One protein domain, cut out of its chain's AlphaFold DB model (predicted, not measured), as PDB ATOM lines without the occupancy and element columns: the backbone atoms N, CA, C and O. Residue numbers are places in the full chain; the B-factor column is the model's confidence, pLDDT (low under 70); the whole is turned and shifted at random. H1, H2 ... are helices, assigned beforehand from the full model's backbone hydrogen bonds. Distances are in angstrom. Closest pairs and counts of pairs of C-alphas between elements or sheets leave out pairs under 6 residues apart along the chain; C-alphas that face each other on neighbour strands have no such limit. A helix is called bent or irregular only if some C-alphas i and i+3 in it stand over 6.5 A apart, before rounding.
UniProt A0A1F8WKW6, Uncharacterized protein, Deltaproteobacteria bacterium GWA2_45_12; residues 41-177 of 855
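AT A GLANCE: This is residues 41 to 177 of the 855 residues of an uncharacterized protein of Deltaproteobacteria bacterium GWA2_45_12 (UniProt A0A1F8WKW6). Short helices follow one another in stacked turns wound along one long axis, with H2 and H3 at one end and H13 at the other. H1, the longest helix, crosses H4 near the first end, where residues 56 to 62 stick out; farther along, H8 packs on H10 and H11. The printed part has 137 residues with thirteen named helices, H1 to H13 in order, and no named strand: the class is all helix. It is elongated, with spans of 57 by 31 by 21 A, and only just loose, close to compact, with a radius of gyration of the C-alphas of 17.2 A.

HOW THE PARTS SIT: H1, residues 43 to 57, touches H4, residues 77 to 84, at a steep tilt of 62 degrees, the same way; their closest C-alphas, of Asp 47 and Ala 78, are 4.1 A apart. Between them in the chain, H2, residues 60 to 63, and H3, residues 66 to 72, only just touch, only at the corner, with 3 pairs of C-alphas within 8 A, the closest those of Leu 63 and Leu 69, 7.3 A. H5, residues 93 to 102, is close to H4 but not clearly touching: the closest C-alphas, of Ala 80 and Leu 99, are 7.3 A apart. H6, residues 113 to 116, touches no helix. H7, residues 119 to 124, only just touches H5, with 3 pairs within 8 A, the closest C-alphas those of Leu 97 and Leu 121, 7.2 A. H8, residues 127 to 136, is irregular: C-alphas 132 and 135 are 7.5 A apart. H9, residues 139 to 142, touches no helix. The hub is H10, residues 145 to 154; it touches H8 at a steep tilt of 65 degrees, opposite ways, the closest C-alphas those of Gly 131 and Ala 151, 4.1 A. H11, residues 156 to 161, touches H8 at a shallow tilt of 21 degrees, the same way, closest at C-alphas 135 and 161, 6.0 A. H12, residues 164 to 167, and H13, residues 170 to 177, touch no helix. Each O i to N i+4 pair is within hydrogen-bond range in H3, H5, H7, H10 and H13; the counts are 10 of 11 in H1, 4 of 6 in H8, 1 of 4 in H4 beside 5 of 5 O i to N i+3 pairs, and 0 of 2 in H11 beside 3 of 3, while H2, H6, H9 and H12 are too short for an i+4 pair.

IN THESE COORDINATES: H1 begins at C-alpha 43 (181.861, 149.780, 142.829) and measures 20.9 A; H8 measures 15.0 A, and H5 and H10 each 14.3 A. H13 ends at C-alpha 177 (150.870, 129.055, 142.717).

THE WHOLE: The two C-alphas farthest apart, of Pro 59 and Pro 170, are 57.0 A apart. The printed part has no cut and no long link. Its mean pLDDT is 73.6, and residues 41 to 91 are under 70.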
ATOM      1  N   PHE A  41     186.644 152.283 139.193       34.69
ATOM      2  CA  PHE A  41     186.895 151.042 139.938       34.69
ATOM      3  C   PHE A  41     185.606 150.230 140.097       34.69
ATOM      4  O   PHE A  41     184.511 150.781 140.002       34.69
ATOM      5  N   ASN A  42     185.734 148.918 140.317       34.16
ATOM      6  CA  ASN A  42     184.613 148.053 140.688       34.16
ATOM      7  C   ASN A  42     183.874 148.695 141.885       34.16
ATOM      8  O   ASN A  42     184.553 148.988 142.874       34.16
ATOM      9  N   PRO A  43     182.547 148.945 141.836       41.69
ATOM     10  CA  PRO A  43     181.861 149.780 142.829       41.69
ATOM     11  C   PRO A  43     182.130 149.359 144.281       41.69
ATOM     12  O   PRO A  43     182.404 150.192 145.135       41.69
ATOM     13  N   ALA A  44     182.170 148.049 144.546       40.81
ATOM     14  CA  ALA A  44     182.428 147.520 145.883       40.81
ATOM     15  C   ALA A  44     183.879 147.712 146.373       40.81
ATOM     16  O   ALA A  44     184.111 147.822 147.576       40.81
ATOM     17  N   GLU A  45     184.859 147.733 145.466       41.44
ATOM     18  CA  GLU A  45     186.259 148.001 145.814       41.44
ATOM     19  C   GLU A  45     186.517 149.504 145.939       41.44
ATOM     20  O   GLU A  45     187.208 149.913 146.869       41.44
ATOM     21  N   SER A  46     185.906 150.318 145.069       51.00
ATOM     22  CA  SER A  46     185.935 151.788 145.124       51.00
ATOM     23  C   SER A  46     185.542 152.298 146.511       51.00
ATOM     24  O   SER A  46     186.322 153.002 147.150       51.00
ATOM     25  N   ASP A  47     184.401 151.829 147.023       51.78
ATOM     26  CA  ASP A  47     183.875 152.224 148.332       51.78
ATOM     27  C   ASP A  47     184.816 151.814 149.486       51.78
ATOM     28  O   ASP A  47     184.982 152.549 150.461       51.78
ATOM     29  N   ARG A  48     185.488 150.654 149.389       47.75
ATOM     30  CA  ARG A  48     186.460 150.185 150.401       47.75
ATOM     31  C   ARG A  48     187.756 150.998 150.387       47.75
ATOM     32  O   ARG A  48     188.301 151.296 151.453       47.75
ATOM     33  N   TYR A  49     188.264 151.358 149.209       49.88
ATOM     34  CA  TYR A  49     189.453 152.209 149.083       49.88
ATOM     35  C   TYR A  49     189.177 153.640 149.543       49.88
ATOM     36  O   TYR A  49     190.022 154.241 150.207       49.88
ATOM     37  N   GLU A  50     187.985 154.154 149.260       53.78
ATOM     38  CA  GLU A  50     187.532 155.463 149.714       53.78
ATOM     39  C   GLU A  50     187.346 155.493 151.246       53.78
ATOM     40  O   GLU A  50     187.822 156.413 151.913       53.78
ATOM     41  N   ALA A  51     186.822 154.418 151.850       53.41
ATOM     42  CA  ALA A  51     186.778 154.247 153.309       53.41
ATOM     43  C   ALA A  51     188.178 154.251 153.954       53.41
ATOM     44  O   ALA A  51     188.407 154.876 154.994       53.41
ATOM     45  N   LEU A  52     189.139 153.557 153.334       52.41
ATOM     46  CA  LEU A  52     190.537 153.533 153.776       52.41
ATOM     47  C   LEU A  52     191.220 154.896 153.612       52.41
ATOM     48  O   LEU A  52     192.045 155.262 154.451       52.41
ATOM     49  N   PHE A  53     190.875 155.643 152.561       53.47
ATOM     50  CA  PHE A  53     191.323 157.016 152.350       53.47
ATOM     51  C   PHE A  53     190.819 157.919 153.477       53.47
ATOM     52  O   PHE A  53     191.649 158.505 154.168       53.47
ATOM     53  N   TYR A  54     189.509 157.935 153.752       56.47
ATOM     54  CA  TYR A  54     188.922 158.698 154.861       56.47
ATOM     55  C   TYR A  54     189.514 158.316 156.223       56.47
ATOM     56  O   TYR A  54     189.820 159.194 157.025       56.47
ATOM     57  N   ARG A  55     189.773 157.024 156.480       55.53
ATOM     58  CA  ARG A  55     190.449 156.573 157.712       55.53
ATOM     59  C   ARG A  55     191.847 157.175 157.882       55.53
ATOM     60  O   ARG A  55     192.303 157.347 159.008       55.53
ATOM     61  N   ARG A  56     192.561 157.404 156.776       51.09
ATOM     62  CA  ARG A  56     193.940 157.916 156.770       51.09
ATOM     63  C   ARG A  56     194.014 159.440 156.743       51.09
ATOM     64  O   ARG A  56     195.028 159.979 157.172       51.09
ATOM     65  N   THR A  57     192.995 160.113 156.215       50.09
ATOM     66  CA  THR A  57     192.979 161.571 156.031       50.09
ATOM     67  C   THR A  57     192.189 162.313 157.100       50.09
ATOM     68  O   THR A  57     192.511 163.468 157.377       50.09
ATOM     69  N   LEU A  58     191.191 161.684 157.727       53.44
ATOM     70  CA  LEU A  58     190.416 162.319 158.789       53.44
ATOM     71  C   LEU A  58     191.181 162.298 160.126       53.44
ATOM     72  O   LEU A  58     191.683 161.246 160.533       53.44
ATOM     73  N   PRO A  59     191.246 163.434 160.844       52.53
ATOM     74  CA  PRO A  59     191.813 163.500 162.187       52.53
ATOM     75  C   PRO A  59     191.130 162.531 163.167       52.53
ATOM     76  O   PRO A  59     189.919 162.312 163.103       52.53
ATOM     77  N   ALA A  60     191.888 161.985 164.124       54.50
ATOM     78  CA  ALA A  60     191.384 160.996 165.085       54.50
ATOM     79  C   ALA A  60     190.181 161.495 165.907       54.50
ATOM     80  O   ALA A  60     189.293 160.708 166.213       54.50
ATOM     81  N   ASN A  61     190.122 162.797 166.203       53.62
ATOM     82  CA  ASN A  61     189.006 163.432 166.906       53.62
ATOM     83  C   ASN A  61     187.712 163.484 166.070       53.62
ATOM     84  O   ASN A  61     186.632 163.437 166.647       53.62
ATOM     85  N   ILE A  62     187.811 163.530 164.736       55.78
ATOM     86  CA  ILE A  62     186.665 163.465 163.813       55.78
ATOM     87  C   ILE A  62     186.192 162.016 163.637       55.78
ATOM     88  O   ILE A  62     184.996 161.751 163.612       55.78
ATOM     89  N   LEU A  63     187.122 161.056 163.586       54.06
ATOM     90  CA  LEU A  63     186.795 159.622 163.577       54.06
ATOM     91  C   LEU A  63     186.171 159.133 164.898       54.06
ATOM     92  O   LEU A  63     185.560 158.063 164.928       54.06
ATOM     93  N   SER A  64     186.323 159.900 165.980       55.28
ATOM     94  CA  SER A  64     185.634 159.694 167.256       55.28
ATOM     95  C   SER A  64     184.380 160.559 167.439       55.28
ATOM     96  O   SER A  64     183.681 160.374 168.431       55.28
ATOM     97  N   ASP A  65     184.092 161.495 166.526       58.78
ATOM     98  CA  ASP A  65     182.903 162.350 166.593       58.78
ATOM     99  C   ASP A  65     181.695 161.613 166.002       58.78
ATOM    100  O   ASP A  65     181.480 161.526 164.790       58.78
ATOM    101  N   PHE A  66     180.925 161.037 166.915       56.12
ATOM    102  CA  PHE A  66     179.807 160.160 166.627       56.12
ATOM    103  C   PHE A  66     178.669 160.862 165.863       56.12
ATOM    104  O   PHE A  66     178.196 160.338 164.852       56.12
ATOM    105  N   ASP A  67     178.268 162.067 166.268       57.06
ATOM    106  CA  ASP A  67     177.179 162.809 165.613       57.06
ATOM    107  C   ASP A  67     177.586 163.335 164.235       57.06
ATOM    108  O   ASP A  67     176.754 163.492 163.334       57.06
ATOM    109  N   PHE A  68     178.871 163.644 164.060       58.38
ATOM    110  CA  PHE A  68     179.415 164.059 162.775       58.38
ATOM    111  C   PHE A  68     179.415 162.911 161.767       58.38
ATOM    112  O   PHE A  68     178.899 163.066 160.658       58.38
ATOM    113  N   LEU A  69     179.925 161.742 162.169       56.00
ATOM    114  CA  LEU A  69     179.923 160.547 161.329       56.00
ATOM    115  C   LEU A  69     178.486 160.175 160.927       56.00
ATOM    116  O   LEU A  69     178.220 159.984 159.741       56.00
ATOM    117  N   THR A  70     177.547 160.200 161.880       53.16
ATOM    118  CA  THR A  70     176.127 159.872 161.647       53.16
ATOM    119  C   THR A  70     175.452 160.785 160.616       53.16
ATOM    120  O   THR A  70     174.683 160.313 159.779       53.16
ATOM    121  N   ARG A  71     175.790 162.083 160.608       56.56
ATOM    122  CA  ARG A  71     175.301 163.055 159.609       56.56
ATOM    123  C   ARG A  71     175.926 162.872 158.228       56.56
ATOM    124  O   ARG A  71     175.249 163.080 157.227       56.56
ATOM    125  N   LEU A  72     177.188 162.453 158.162       50.19
ATOM    126  CA  LEU A  72     177.881 162.200 156.897       50.19
ATOM    127  C   LEU A  72     177.434 160.903 156.201       50.19
ATOM    128  O   LEU A  72     177.572 160.793 154.983       50.19
ATOM    129  N   PHE A  73     176.889 159.926 156.940       54.50
ATOM    130  CA  PHE A  73     176.422 158.653 156.368       54.50
ATOM    131  C   PHE A  73     175.167 158.770 155.498       54.50
ATOM    132  O   PHE A  73     174.864 157.803 154.801       54.50
ATOM    133  N   GLN A  74     174.454 159.902 155.498       55.47
ATOM    134  CA  GLN A  74     173.216 160.111 154.730       55.47
ATOM    135  C   GLN A  74     173.471 160.170 153.205       55.47
ATOM    136  O   GLN A  74     173.265 161.195 152.565       55.47
ATOM    137  N   GLY A  75     173.943 159.064 152.616       50.59
ATOM    138  CA  GLY A  75     174.114 158.877 151.172       50.59
ATOM    139  C   GLY A  75     175.445 158.271 150.704       50.59
ATOM    140  O   GLY A  75     175.561 157.979 149.516       50.59
ATOM    141  N   ASN A  76     176.439 158.044 151.578       60.22
ATOM    142  CA  ASN A  76     177.773 157.571 151.162       60.22
ATOM    143  C   ASN A  76     178.100 156.144 151.667       60.22
ATOM    144  O   ASN A  76     178.326 155.917 152.858       60.22
ATOM    145  N   LYS A  77     178.178 155.180 150.734       58.06
ATOM    146  CA  LYS A  77     178.438 153.749 151.001       58.06
ATOM    147  C   LYS A  77     179.854 153.450 151.504       58.06
ATOM    148  O   LYS A  77     180.022 152.515 152.286       58.06
ATOM    149  N   ALA A  78     180.856 154.248 151.128       58.44
ATOM    150  CA  ALA A  78     182.232 154.097 151.607       58.44
ATOM    151  C   ALA A  78     182.330 154.313 153.124       58.44
ATOM    152  O   ALA A  78     183.052 153.619 153.841       58.44
ATOM    153  N   LEU A  79     181.535 155.240 153.650       61.22
ATOM    154  CA  LEU A  79     181.530 155.567 155.068       61.22
ATOM    155  C   LEU A  79     180.896 154.433 155.911       61.22
ATOM    156  O   LEU A  79     181.363 154.155 157.017       61.22
ATOM    157  N   ALA A  80     179.954 153.652 155.368       61.28
ATOM    158  CA  ALA A  80     179.388 152.486 156.062       61.28
ATOM    159  C   ALA A  80     180.447 151.425 156.449       61.28
ATOM    160  O   ALA A  80     180.324 150.783 157.495       61.28
ATOM    161  N   TYR A  81     181.535 151.282 155.680       60.41
ATOM    162  CA  TYR A  81     182.653 150.398 156.048       60.41
ATOM    163  C   TYR A  81     183.423 150.883 157.276       60.41
ATOM    164  O   TYR A  81     183.800 150.075 158.128       60.41
ATOM    165  N   LEU A  82     183.630 152.194 157.407       60.94
ATOM    166  CA  LEU A  82     184.297 152.784 158.569       60.94
ATOM    167  C   LEU A  82     183.536 152.479 159.865       60.94
ATOM    168  O   LEU A  82     184.171 152.103 160.857       60.94
ATOM    169  N   CYS A  83     182.200 152.523 159.826       62.47
ATOM    170  CA  CYS A  83     181.323 152.164 160.947       62.47
ATOM    171  C   CYS A  83     181.540 150.752 161.474       62.47
ATOM    172  O   CYS A  83     181.660 150.562 162.683       62.47
ATOM    173  N   THR A  84     181.621 149.760 160.582       59.62
ATOM    174  CA  THR A  84     181.776 148.348 160.981       59.62
ATOM    175  C   THR A  84     183.096 148.077 161.711       59.62
ATOM    176  O   THR A  84     183.192 147.149 162.513       59.62
ATOM    177  N   SER A  85     184.101 148.934 161.498       58.53
ATOM    178  CA  SER A  85     185.409 148.860 162.155       58.53
ATOM    179  C   SER A  85     185.517 149.679 163.454       58.53
ATOM    180  O   SER A  85     186.515 149.550 164.167       58.53
ATOM    181  N   ASN A  86     184.512 150.504 163.779       65.06
ATOM    182  CA  ASN A  86     184.481 151.335 164.983       65.06
ATOM    183  C   ASN A  86     183.878 150.556 166.168       65.06
ATOM    184  O   ASN A  86     182.771 150.014 166.100       65.06
ATOM    185  N   THR A  87     184.607 150.506 167.284       62.22
ATOM    186  CA  THR A  87     184.230 149.733 168.474       62.22
ATOM    187  C   THR A  87     182.982 150.244 169.189       62.22
ATOM    188  O   THR A  87     182.340 149.444 169.869       62.22
ATOM    189  N   GLN A  88     182.621 151.520 169.031       61.34
ATOM    190  CA  GLN A  88     181.411 152.092 169.625       61.34
ATOM    191  C   GLN A  88     180.153 151.807 168.788       61.34
ATOM    192  O   GLN A  88     179.080 151.608 169.350       61.34
ATOM    193  N   ILE A  89     180.286 151.701 167.461       61.34
ATOM    194  CA  ILE A  89     179.157 151.465 166.542       61.34
ATOM    195  C   ILE A  89     178.823 149.971 166.436       61.34
ATOM    196  O   ILE A  89     177.652 149.602 166.450       61.34
ATOM    197  N   LYS A  90     179.835 149.087 166.430       63.16
ATOM    198  CA  LYS A  90     179.648 147.624 166.299       63.16
ATOM    199  C   LYS A  90     178.790 146.969 167.396       63.16
ATOM    200  O   LYS A  90     178.398 145.818 167.240       63.16
ATOM    201  N   ASN A  91     178.550 147.673 168.503       63.22
ATOM    202  CA  ASN A  91     177.772 147.190 169.643       63.22
ATOM    203  C   ASN A  91     176.428 147.926 169.810       63.22
ATOM    204  O   ASN A  91     175.672 147.595 170.720       63.22
ATOM    205  N   ASN A  92     176.115 148.911 168.960       71.25
ATOM    206  CA  ASN A  92     174.851 149.637 169.024       71.25
ATOM    207  C   ASN A  92     173.825 149.003 168.071       71.25
ATOM    208  O   ASN A  92     173.917 149.120 166.849       71.25
ATOM    209  N   ARG A  93     172.837 148.325 168.659       71.50
ATOM    210  CA  ARG A  93     171.807 147.566 167.944       71.50
ATOM    211  C   ARG A  93     170.946 148.433 167.021       71.50
ATOM    212  O   ARG A  93     170.665 148.022 165.899       71.50
ATOM    213  N   GLU A  94     170.556 149.615 167.483       73.06
ATOM    214  CA  GLU A  94     169.687 150.542 166.750       73.06
ATOM    215  C   GLU A  94     170.388 151.087 165.502       73.06
ATOM    216  O   GLU A  94     169.831 151.075 164.405       73.06
ATOM    217  N   LEU A  95     171.669 151.432 165.635       70.00
ATOM    218  CA  LEU A  95     172.480 151.886 164.507       70.00
ATOM    219  C   LEU A  95     172.766 150.775 163.504       70.00
ATOM    220  O   LEU A  95     172.775 151.034 162.309       70.00
ATOM    221  N   ILE A  96     173.003 149.539 163.954       74.56
ATOM    222  CA  ILE A  96     173.198 148.403 163.041       74.56
ATOM    223  C   ILE A  96     171.926 148.151 162.227       74.56
ATOM    224  O   ILE A  96     172.013 147.894 161.027       74.56
ATOM    225  N   LEU A  97     170.754 148.250 162.857       75.25
ATOM    226  CA  LEU A  97     169.464 148.147 162.176       75.25
ATOM    227  C   LEU A  97     169.280 149.263 161.144       75.25
ATOM    228  O   LEU A  97     168.903 148.979 160.005       75.25
ATOM    229  N   GLN A  98     169.596 150.504 161.513       73.81
ATOM    230  CA  GLN A  98     169.552 151.646 160.601       73.81
ATOM    231  C   GLN A  98     170.539 151.469 159.437       73.81
ATOM    232  O   GLN A  98     170.160 151.577 158.278       73.81
ATOM    233  N   LEU A  99     171.779 151.071 159.720       74.00
ATOM    234  CA  LEU A  99     172.831 150.888 158.722       74.00
ATOM    235  C   LEU A  99     172.509 149.748 157.745       74.00
ATOM    236  O   LEU A  99     172.708 149.884 156.540       74.00
ATOM    237  N   LEU A 100     171.976 148.627 158.237       77.44
ATOM    238  CA  LEU A 100     171.480 147.542 157.385       77.44
ATOM    239  C   LEU A 100     170.276 147.980 156.543       77.44
ATOM    240  O   LEU A 100     170.107 147.495 155.426       77.44
ATOM    241  N   THR A 101     169.449 148.889 157.052       77.69
ATOM    242  CA  THR A 101     168.311 149.448 156.315       77.69
ATOM    243  C   THR A 101     168.785 150.363 155.188       77.69
ATOM    244  O   THR A 101     168.472 150.097 154.027       77.69
ATOM    245  N   ASP A 102     169.614 151.356 155.506       74.56
ATOM    246  CA  ASP A 102     170.087 152.380 154.568       74.56
ATOM    247  C   ASP A 102     170.996 151.802 153.471       74.56
ATOM    248  O   ASP A 102     171.043 152.306 152.349       74.56
ATOM    249  N   THR A 103     171.699 150.701 153.765       73.25
ATOM    250  CA  THR A 103     172.571 150.001 152.801       73.25
ATOM    251  C   THR A 103     171.901 148.814 152.102       73.25
ATOM    252  O   THR A 103     172.573 148.061 151.395       73.25
ATOM    253  N   GLU A 104     170.597 148.601 152.314       80.88
ATOM    254  CA  GLU A 104     169.849 147.429 151.829       80.88
ATOM    255  C   GLU A 104     170.511 146.077 152.177       80.88
ATOM    256  O   GLU A 104     170.416 145.096 151.439       80.88
ATOM    257  N   GLY A 105     171.192 146.008 153.323       79.25
ATOM    258  CA  GLY A 105     171.803 144.788 153.852       79.25
ATOM    259  C   GLY A 105     173.144 144.431 153.220       79.25
ATOM    260  O   GLY A 105     173.693 143.365 153.507       79.25
ATOM    261  N   TRP A 106     173.702 145.304 152.381       77.88
ATOM    262  CA  TRP A 106     174.961 145.050 151.684       77.88
ATOM    263  C   TRP A 106     176.133 144.772 152.632       77.88
ATOM    264  O   TRP A 106     176.928 143.872 152.370       77.88
ATOM    265  N   ILE A 107     176.186 145.473 153.764       78.12
ATOM    266  CA  ILE A 107     177.242 145.326 154.775       78.12
ATOM    267  C   ILE A 107     177.118 144.055 155.631       78.12
ATOM    268  O   ILE A 107     177.997 143.780 156.443       78.12
ATOM    269  N   TYR A 108     176.029 143.286 155.492       84.62
ATOM    270  CA  TYR A 108     175.750 142.122 156.339       84.62
ATOM    271  C   TYR A 108     176.921 141.126 156.445       84.62
ATOM    272  O   TYR A 108     177.199 140.691 157.562       84.62
ATOM    273  N   PRO A 109     177.647 140.769 155.360       81.38
ATOM    274  CA  PRO A 109     178.779 139.841 155.447       81.38
ATOM    275  C   PRO A 109     179.900 140.314 156.382       81.38
ATOM    276  O   PRO A 109     180.537 139.479 157.028       81.38
ATOM    277  N   ASP A 110     180.098 141.631 156.472       75.88
ATOM    278  CA  ASP A 110     181.179 142.282 157.217       75.88
ATOM    279  C   ASP A 110     180.800 142.570 158.689       75.88
ATOM    280  O   ASP A 110     181.628 143.037 159.472       75.88
ATOM    281  N   LEU A 111     179.562 142.262 159.102       77.25
ATOM    282  CA  LEU A 111     179.124 142.400 160.493       77.25
ATOM    283  C   LEU A 111     179.729 141.324 161.420       77.25
ATOM    284  O   LEU A 111     179.999 140.198 160.984       77.25
ATOM    285  N   PRO A 112     179.869 141.616 162.732       76.44
ATOM    286  CA  PRO A 112     180.307 140.632 163.722       76.44
ATOM    287  C   PRO A 112     179.413 139.380 163.760       76.44
ATOM    288  O   PRO A 112     178.190 139.472 163.675       76.44
ATOM    289  N   GLU A 113     180.005 138.200 163.974       80.62
ATOM    290  CA  GLU A 113     179.283 136.911 164.014       80.62
ATOM    291  C   GLU A 113     178.121 136.874 165.014       80.62
ATOM    292  O   GLU A 113     177.078 136.291 164.729       80.62
ATOM    293  N   MET A 114     178.284 137.515 166.174       77.81
ATOM    294  CA  MET A 114     177.240 137.586 167.198       77.81
ATOM    295  C   MET A 114     175.985 138.311 166.685       77.81
ATOM    296  O   MET A 114     174.875 137.872 166.955       77.81
ATOM    297  N   ILE A 115     176.169 139.363 165.882       77.31
ATOM    298  CA  ILE A 115     175.093 140.157 165.276       77.31
ATOM    299  C   ILE A 115     174.437 139.395 164.119       77.31
ATOM    300  O   ILE A 115     173.216 139.377 163.995       77.31
ATOM    301  N   LYS A 116     175.229 138.698 163.293       84.62
ATOM    302  CA  LYS A 116     174.712 137.900 162.165       84.62
ATOM    303  C   LYS A 116     173.820 136.732 162.602       84.62
ATOM    304  O   LYS A 116     173.036 136.243 161.787       84.62
ATOM    305  N   LYS A 117     173.950 136.287 163.856       86.31
ATOM    306  CA  LYS A 117     173.195 135.178 164.460       86.31
ATOM    307  C   LYS A 117     172.038 135.625 165.360       86.31
ATOM    308  O   LYS A 117     171.347 134.750 165.867       86.31
ATOM    309  N   ASP A 118     171.822 136.926 165.549       87.00
ATOM    310  CA  ASP A 118     170.742 137.469 166.383       87.00
ATOM    311  C   ASP A 118     169.390 137.390 165.635       87.00
ATOM    312  O   ASP A 118     169.166 138.162 164.699       87.00
ATOM    313  N   PRO A 119     168.474 136.469 166.003       86.19
ATOM    314  CA  PRO A 119     167.196 136.316 165.308       86.19
ATOM    315  C   PRO A 119     166.285 137.538 165.464       86.19
ATOM    316  O   PRO A 119     165.577 137.885 164.517       86.19
ATOM    317  N   ASP A 120     166.327 138.217 166.613       87.31
ATOM    318  CA  ASP A 120     165.451 139.349 166.909       87.31
ATOM    319  C   ASP A 120     165.853 140.566 166.076       87.31
ATOM    320  O   ASP A 120     165.000 141.302 165.584       87.31
ATOM    321  N   LEU A 121     167.160 140.772 165.878       86.94
ATOM    322  CA  LEU A 121     167.663 141.820 164.990       86.94
ATOM    323  C   LEU A 121     167.255 141.556 163.536       86.94
ATOM    324  O   LEU A 121     166.759 142.457 162.863       86.94
ATOM    325  N   ILE A 122     167.413 140.319 163.056       90.06
ATOM    326  CA  ILE A 122     167.053 139.940 161.679       90.06
ATOM    327  C   ILE A 122     165.549 140.088 161.426       90.06
ATOM    328  O   ILE A 122     165.149 140.556 160.357       90.06
ATOM    329  N   LEU A 123     164.713 139.752 162.409       88.31
ATOM    330  CA  LEU A 123     163.267 139.949 162.325       88.31
ATOM    331  C   LEU A 123     162.867 141.429 162.313       88.31
ATOM    332  O   LEU A 123     161.869 141.762 161.674       88.31
ATOM    333  N   GLN A 124     163.636 142.325 162.935       88.25
ATOM    334  CA  GLN A 124     163.366 143.770 162.926       88.25
ATOM    335  C   GLN A 124     163.719 144.460 161.599       88.25
ATOM    336  O   GLN A 124     163.203 145.542 161.323       88.25
ATOM    337  N   LEU A 125     164.525 143.837 160.732       88.00
ATOM    338  CA  LEU A 125     164.912 144.435 159.452       88.00
ATOM    339  C   LEU A 125     163.709 144.685 158.525       88.00
ATOM    340  O   LEU A 125     162.759 143.889 158.501       88.00
ATOM    341  N   PRO A 126     163.748 145.734 157.685       88.88
ATOM    342  CA  PRO A 126     162.783 145.904 156.607       88.88
ATOM    343  C   PRO A 126     162.742 144.667 155.707       88.88
ATOM    344  O   PRO A 126     163.774 144.055 155.419       88.88
ATOM    345  N   ALA A 127     161.553 144.303 155.221       88.06
ATOM    346  CA  ALA A 127     161.377 143.091 154.421       88.06
ATOM    347  C   ALA A 127     162.299 143.082 153.184       88.06
ATOM    348  O   ALA A 127     162.946 142.070 152.912       88.06
ATOM    349  N   LYS A 128     162.426 144.229 152.494       88.69
ATOM    350  CA  LYS A 128     163.317 144.412 151.333       88.69
ATOM    351  C   LYS A 128     164.763 144.018 151.653       88.69
ATOM    352  O   LYS A 128     165.338 143.208 150.931       88.69
ATOM    353  N   THR A 129     165.309 144.542 152.748       89.19
ATOM    354  CA  THR A 129     166.656 144.223 153.241       89.19
ATOM    355  C   THR A 129     166.793 142.738 153.550       89.19
ATOM    356  O   THR A 129     167.730 142.091 153.083       89.19
ATOM    357  N   LEU A 130     165.831 142.172 154.286       90.12
ATOM    358  CA  LEU A 130     165.870 140.765 154.677       90.12
ATOM    359  C   LEU A 130     165.902 139.829 153.464       90.12
ATOM    360  O   LEU A 130     166.676 138.873 153.436       90.12
ATOM    361  N   GLY A 131     165.094 140.103 152.442       90.50
ATOM    362  CA  GLY A 131     165.072 139.241 151.269       90.50
ATOM    363  C   GLY A 131     166.347 139.323 150.411       90.50
ATOM    364  O   GLY A 131     166.637 138.353 149.718       90.50
ATOM    365  N   TRP A 132     167.152 140.390 150.501       87.88
ATOM    366  CA  TRP A 132     168.478 140.439 149.863       87.88
ATOM    367  C   TRP A 132     169.529 139.588 150.585       87.88
ATOM    368  O   TRP A 132     170.418 139.022 149.947       87.88
ATOM    369  N   ILE A 133     169.442 139.494 151.914       90.88
ATOM    370  CA  ILE A 133     170.449 138.801 152.732       90.88
ATOM    371  C   ILE A 133     170.077 137.352 153.069       90.88
ATOM    372  O   ILE A 133     170.941 136.610 153.523       90.88
ATOM    373  N   TYR A 134     168.830 136.926 152.832       92.62
ATOM    374  CA  TYR A 134     168.302 135.623 153.263       92.62
ATOM    375  C   TYR A 134     169.180 134.423 152.870       92.62
ATOM    376  O   TYR A 134     169.489 133.574 153.707       92.62
ATOM    377  N   SER A 135     169.645 134.371 151.618       88.69
ATOM    378  CA  SER A 135     170.516 133.289 151.129       88.69
ATOM    379  C   SER A 135     171.859 133.205 151.869       88.69
ATOM    380  O   SER A 135     172.455 132.129 151.937       88.69
ATOM    381  N   LYS A 136     172.307 134.318 152.467       88.50
ATOM    382  CA  LYS A 136     173.554 134.454 153.234       88.50
ATOM    383  C   LYS A 136     173.377 134.222 154.737       88.50
ATOM    384  O   LYS A 136     174.377 134.186 155.451       88.50
ATOM    385  N   LEU A 137     172.142 134.097 155.232       91.25
ATOM    386  CA  LEU A 137     171.896 133.844 156.652       91.25
ATOM    387  C   LEU A 137     172.467 132.474 157.071       91.25
ATOM    388  O   LEU A 137     172.586 131.569 156.243       91.25
ATOM    389  N   PRO A 138     172.773 132.262 158.357       90.44
ATOM    390  CA  PRO A 138     173.042 130.932 158.894       90.44
ATOM    391  C   PRO A 138     171.824 130.005 158.753       90.44
ATOM    392  O   PRO A 138     170.679 130.441 158.894       90.44
ATOM    393  N   ASP A 139     172.051 128.703 158.564       88.31
ATOM    394  CA  ASP A 139     170.968 127.719 158.380       88.31
ATOM    395  C   ASP A 139     169.982 127.661 159.554       88.31
ATOM    396  O   ASP A 139     168.799 127.393 159.356       88.31
ATOM    397  N   VAL A 140     170.449 127.956 160.773       88.62
ATOM    398  CA  VAL A 140     169.599 128.045 161.969       88.62
ATOM    399  C   VAL A 140     168.526 129.129 161.804       88.62
ATOM    400  O   VAL A 140     167.373 128.892 162.152       88.62
ATOM    401  N   LEU A 141     168.875 130.280 161.215       90.62
ATOM    402  CA  LEU A 141     167.940 131.386 160.989       90.62
ATOM    403  C   LEU A 141     167.046 131.152 159.764       90.62
ATOM    404  O   LEU A 141     165.866 131.483 159.815       90.62
ATOM    405  N   LYS A 142     167.548 130.513 158.695       90.44
ATOM    406  CA  LYS A 142     166.717 130.139 157.524       90.44
ATOM    407  C   LYS A 142     165.604 129.148 157.870       90.44
ATOM    408  O   LYS A 142     164.580 129.102 157.200       90.44
ATOM    409  N   LYS A 143     165.808 128.322 158.901       89.88
ATOM    410  CA  LYS A 143     164.795 127.379 159.398       89.88
ATOM    411  C   LYS A 143     163.680 128.056 160.193       89.88
ATOM    412  O   LYS A 143     162.669 127.402 160.439       89.88
ATOM    413  N   ASN A 144     163.842 129.320 160.589       90.19
ATOM    414  CA  ASN A 144     162.791 130.071 161.263       90.19
ATOM    415  C   ASN A 144     161.683 130.441 160.247       90.19
ATOM    416  O   ASN A 144     161.964 131.173 159.290       90.19
ATOM    417  N   PRO A 145     160.433 129.970 160.439       86.00
ATOM    418  CA  PRO A 145     159.340 130.216 159.497       86.00
ATOM    419  C   PRO A 145     159.008 131.699 159.296       86.00
ATOM    420  O   PRO A 145     158.708 132.099 158.175       86.00
ATOM    421  N   GLU A 146     159.098 132.527 160.340       89.62
ATOM    422  CA  GLU A 146     158.794 133.961 160.245       89.62
ATOM    423  C   GLU A 146     159.833 134.697 159.395       89.62
ATOM    424  O   GLU A 146     159.474 135.484 158.514       89.62
ATOM    425  N   ILE A 147     161.120 134.389 159.596       91.81
ATOM    426  CA  ILE A 147     162.223 134.947 158.797       91.81
ATOM    427  C   ILE A 147     162.072 134.527 157.329       91.81
ATOM    428  O   ILE A 147     162.155 135.370 156.432       91.81
ATOM    429  N   ALA A 148     161.812 133.240 157.079       88.88
ATOM    430  CA  ALA A 148     161.620 132.701 155.736       88.88
ATOM    431  C   ALA A 148     160.414 133.336 155.022       88.88
ATOM    432  O   ALA A 148     160.546 133.815 153.892       88.88
ATOM    433  N   ASN A 149     159.262 133.427 155.693       86.25
ATOM    434  CA  ASN A 149     158.057 134.048 155.143       86.25
ATOM    435  C   ASN A 149     158.285 135.533 154.829       86.25
ATOM    436  O   ASN A 149     157.966 135.988 153.726       86.25
ATOM    437  N   LYS A 150     158.905 136.288 155.746       90.25
ATOM    438  CA  LYS A 150     159.224 137.708 155.536       90.25
ATOM    439  C   LYS A 150     160.200 137.910 154.368       90.25
ATOM    440  O   LYS A 150     159.980 138.795 153.539       90.25
ATOM    441  N   ALA A 151     161.218 137.056 154.238       90.19
ATOM    442  CA  ALA A 151     162.180 137.098 153.136       90.19
ATOM    443  C   ALA A 151     161.553 136.776 151.771       90.19
ATOM    444  O   ALA A 151     161.850 137.445 150.781       90.19
ATOM    445  N   ILE A 152     160.668 135.777 151.706       88.12
ATOM    446  CA  ILE A 152     159.969 135.385 150.472       88.12
ATOM    447  C   ILE A 152     158.906 136.424 150.095       88.12
ATOM    448  O   ILE A 152     158.633 136.630 148.912       88.12
ATOM    449  N   ASN A 153     158.281 137.091 151.073       85.62
ATOM    450  CA  ASN A 153     157.376 138.235 150.869       85.62
ATOM    451  C   ASN A 153     158.058 139.421 150.199       85.62
ATOM    452  O   ASN A 153     157.447 140.029 149.326       85.62
ATOM    453  N   ALA A 154     159.321 139.682 150.515       88.38
ATOM    454  CA  ALA A 154     160.083 140.717 149.830       88.38
ATOM    455  C   ALA A 154     160.669 140.267 148.487       88.38
ATOM    456  O   ALA A 154     160.585 140.985 147.497       88.38
ATOM    457  N   HIS A 155     161.280 139.084 148.470       87.62
ATOM    458  CA  HIS A 155     162.115 138.590 147.379       87.62
ATOM    459  C   HIS A 155     161.801 137.117 147.143       87.62
ATOM    460  O   HIS A 155     162.401 136.209 147.721       87.62
ATOM    461  N   PHE A 156     160.803 136.871 146.304       83.94
ATOM    462  CA  PHE A 156     160.201 135.555 146.145       83.94
ATOM    463  C   PHE A 156     161.148 134.482 145.555       83.94
ATOM    464  O   PHE A 156     160.965 133.290 145.797       83.94
ATOM    465  N   GLN A 157     162.228 134.881 144.878       85.88
ATOM    466  CA  GLN A 157     163.325 133.997 144.460       85.88
ATOM    467  C   GLN A 157     163.969 133.214 145.619       85.88
ATOM    468  O   GLN A 157     164.546 132.151 145.390       85.88
ATOM    469  N   ASN A 158     163.825 133.683 146.863       88.94
ATOM    470  CA  ASN A 158     164.315 132.987 148.054       88.94
ATOM    471  C   ASN A 158     163.634 131.637 148.311       88.94
ATOM    472  O   ASN A 158     164.149 130.852 149.106       88.94
ATOM    473  N   ILE A 159     162.536 131.325 147.612       88.50
ATOM    474  CA  ILE A 159     161.876 130.017 147.683       88.50
ATOM    475  C   ILE A 159     162.844 128.854 147.383       88.50
ATOM    476  O   ILE A 159     162.763 127.808 148.016       88.50
ATOM    477  N   TYR A 160     163.833 129.060 146.503       86.44
ATOM    478  CA  TYR A 160     164.854 128.053 146.174       86.44
ATOM    479  C   TYR A 160     165.950 127.906 147.242       86.44
ATOM    480  O   TYR A 160     166.739 126.969 147.191       86.44
ATOM    481  N   SER A 161     166.022 128.835 148.199       86.50
ATOM    482  CA  SER A 161     166.940 128.786 149.349       86.50
ATOM    483  C   SER A 161     166.254 128.274 150.621       86.50
ATOM    484  O   SER A 161     166.860 128.293 151.694       86.50
ATOM    485  N   LEU A 162     164.987 127.850 150.533       89.25
ATOM    486  CA  LEU A 162     164.265 127.270 151.659       89.25
ATOM    487  C   LEU A 162     164.862 125.917 152.061       89.25
ATOM    488  O   LEU A 162     165.143 125.090 151.190       89.25
ATOM    489  N   PRO A 163     164.995 125.647 153.370       88.00
ATOM    490  CA  PRO A 163     165.367 124.324 153.840       88.00
ATOM    491  C   PRO A 163     164.239 123.308 153.557       88.00
ATOM    492  O   PRO A 163     163.065 123.690 153.564       88.00
ATOM    493  N   PRO A 164     164.555 122.011 153.358       86.00
ATOM    494  CA  PRO A 164     163.582 120.995 152.933       86.00
ATOM    495  C   PRO A 164     162.302 120.920 153.778       86.00
ATOM    496  O   PRO A 164     161.220 120.735 153.239       86.00
ATOM    497  N   ASN A 165     162.399 121.137 155.094       86.44
ATOM    498  CA  ASN A 165     161.269 121.085 156.033       86.44
ATOM    499  C   ASN A 165     160.270 122.258 155.916       86.44
ATOM    500  O   ASN A 165     159.287 122.300 156.662       86.44
ATOM    501  N   LEU A 166     160.555 123.241 155.056       87.56
ATOM    502  CA  LEU A 166     159.680 124.380 154.770       87.56
ATOM    503  C   LEU A 166     159.155 124.380 153.324       87.56
ATOM    504  O   LEU A 166     158.282 125.185 153.011       87.56
ATOM    505  N   GLN A 167     159.667 123.515 152.443       88.06
ATOM    506  CA  GLN A 167     159.418 123.624 151.001       88.06
ATOM    507  C   GLN A 167     157.986 123.249 150.582       88.06
ATOM    508  O   GLN A 167     157.441 123.844 149.650       88.06
ATOM    509  N   ASP A 168     157.372 122.300 151.282       87.00
ATOM    510  CA  ASP A 168     156.024 121.769 151.040       87.00
ATOM    511  C   ASP A 168     154.939 122.440 151.901       87.00
ATOM    512  O   ASP A 168     153.765 122.061 151.857       87.00
ATOM    513  N   ARG A 169     155.312 123.460 152.688       87.75
ATOM    514  CA  ARG A 169     154.380 124.189 153.553       87.75
ATOM    515  C   ARG A 169     153.256 124.813 152.711       87.75
ATOM    516  O   ARG A 169     153.564 125.482 151.722       87.75
ATOM    517  N   PRO A 170     151.974 124.678 153.114       87.06
ATOM    518  CA  PRO A 170     150.837 125.180 152.338       87.06
ATOM    519  C   PRO A 170     150.975 126.648 151.922       87.06
ATOM    520  O   PRO A 170     150.822 126.958 150.749       87.06
ATOM    521  N   GLU A 171     151.379 127.524 152.845       87.06
ATOM    522  CA  GLU A 171     151.577 128.962 152.598       87.06
ATOM    523  C   GLU A 171     152.610 129.245 151.492       87.06
ATOM    524  O   GLU A 171     152.420 130.134 150.659       87.06
ATOM    525  N   ILE A 172     153.695 128.465 151.449       87.31
ATOM    526  CA  ILE A 172     154.760 128.596 150.447       87.31
ATOM    527  C   ILE A 172     154.282 128.090 149.088       87.31
ATOM    528  O   ILE A 172     154.497 128.756 148.071       87.31
ATOM    529  N   VAL A 173     153.616 126.932 149.060       88.50
ATOM    530  CA  VAL A 173     153.080 126.349 147.822       88.50
ATOM    531  C   VAL A 173     151.983 127.236 147.235       88.50
ATOM    532  O   VAL A 173     152.009 127.516 146.038       88.50
ATOM    533  N   ASP A 174     151.069 127.749 148.058       88.94
ATOM    534  CA  ASP A 174     149.984 128.634 147.619       88.94
ATOM    535  C   ASP A 174     150.552 129.933 147.033       88.94
ATOM    536  O   ASP A 174     150.119 130.401 145.976       88.94
ATOM    537  N   LYS A 175     151.616 130.467 147.639       86.00
ATOM    538  CA  LYS A 175     152.335 131.611 147.084       86.00
ATOM    539  C   LYS A 175     153.082 131.284 145.788       86.00
ATOM    540  O   LYS A 175     153.105 132.104 144.865       86.00
ATOM    541  N   ALA A 176     153.666 130.092 145.674       88.62
ATOM    542  CA  ALA A 176     154.274 129.620 144.430       88.62
ATOM    543  C   ALA A 176     153.238 129.461 143.305       88.62
ATOM    544  O   ALA A 176     153.549 129.745 142.146       88.62
ATOM    545  N   ILE A 177     152.000 129.089 143.647       88.12
ATOM    546  CA  ILE A 177     150.870 129.055 142.717       88.12
ATOM    547  C   ILE A 177     150.479 130.477 142.284       88.12
ATOM    548  O   ILE A 177     150.371 130.742 141.086       88.12
TER     549      ILE A 177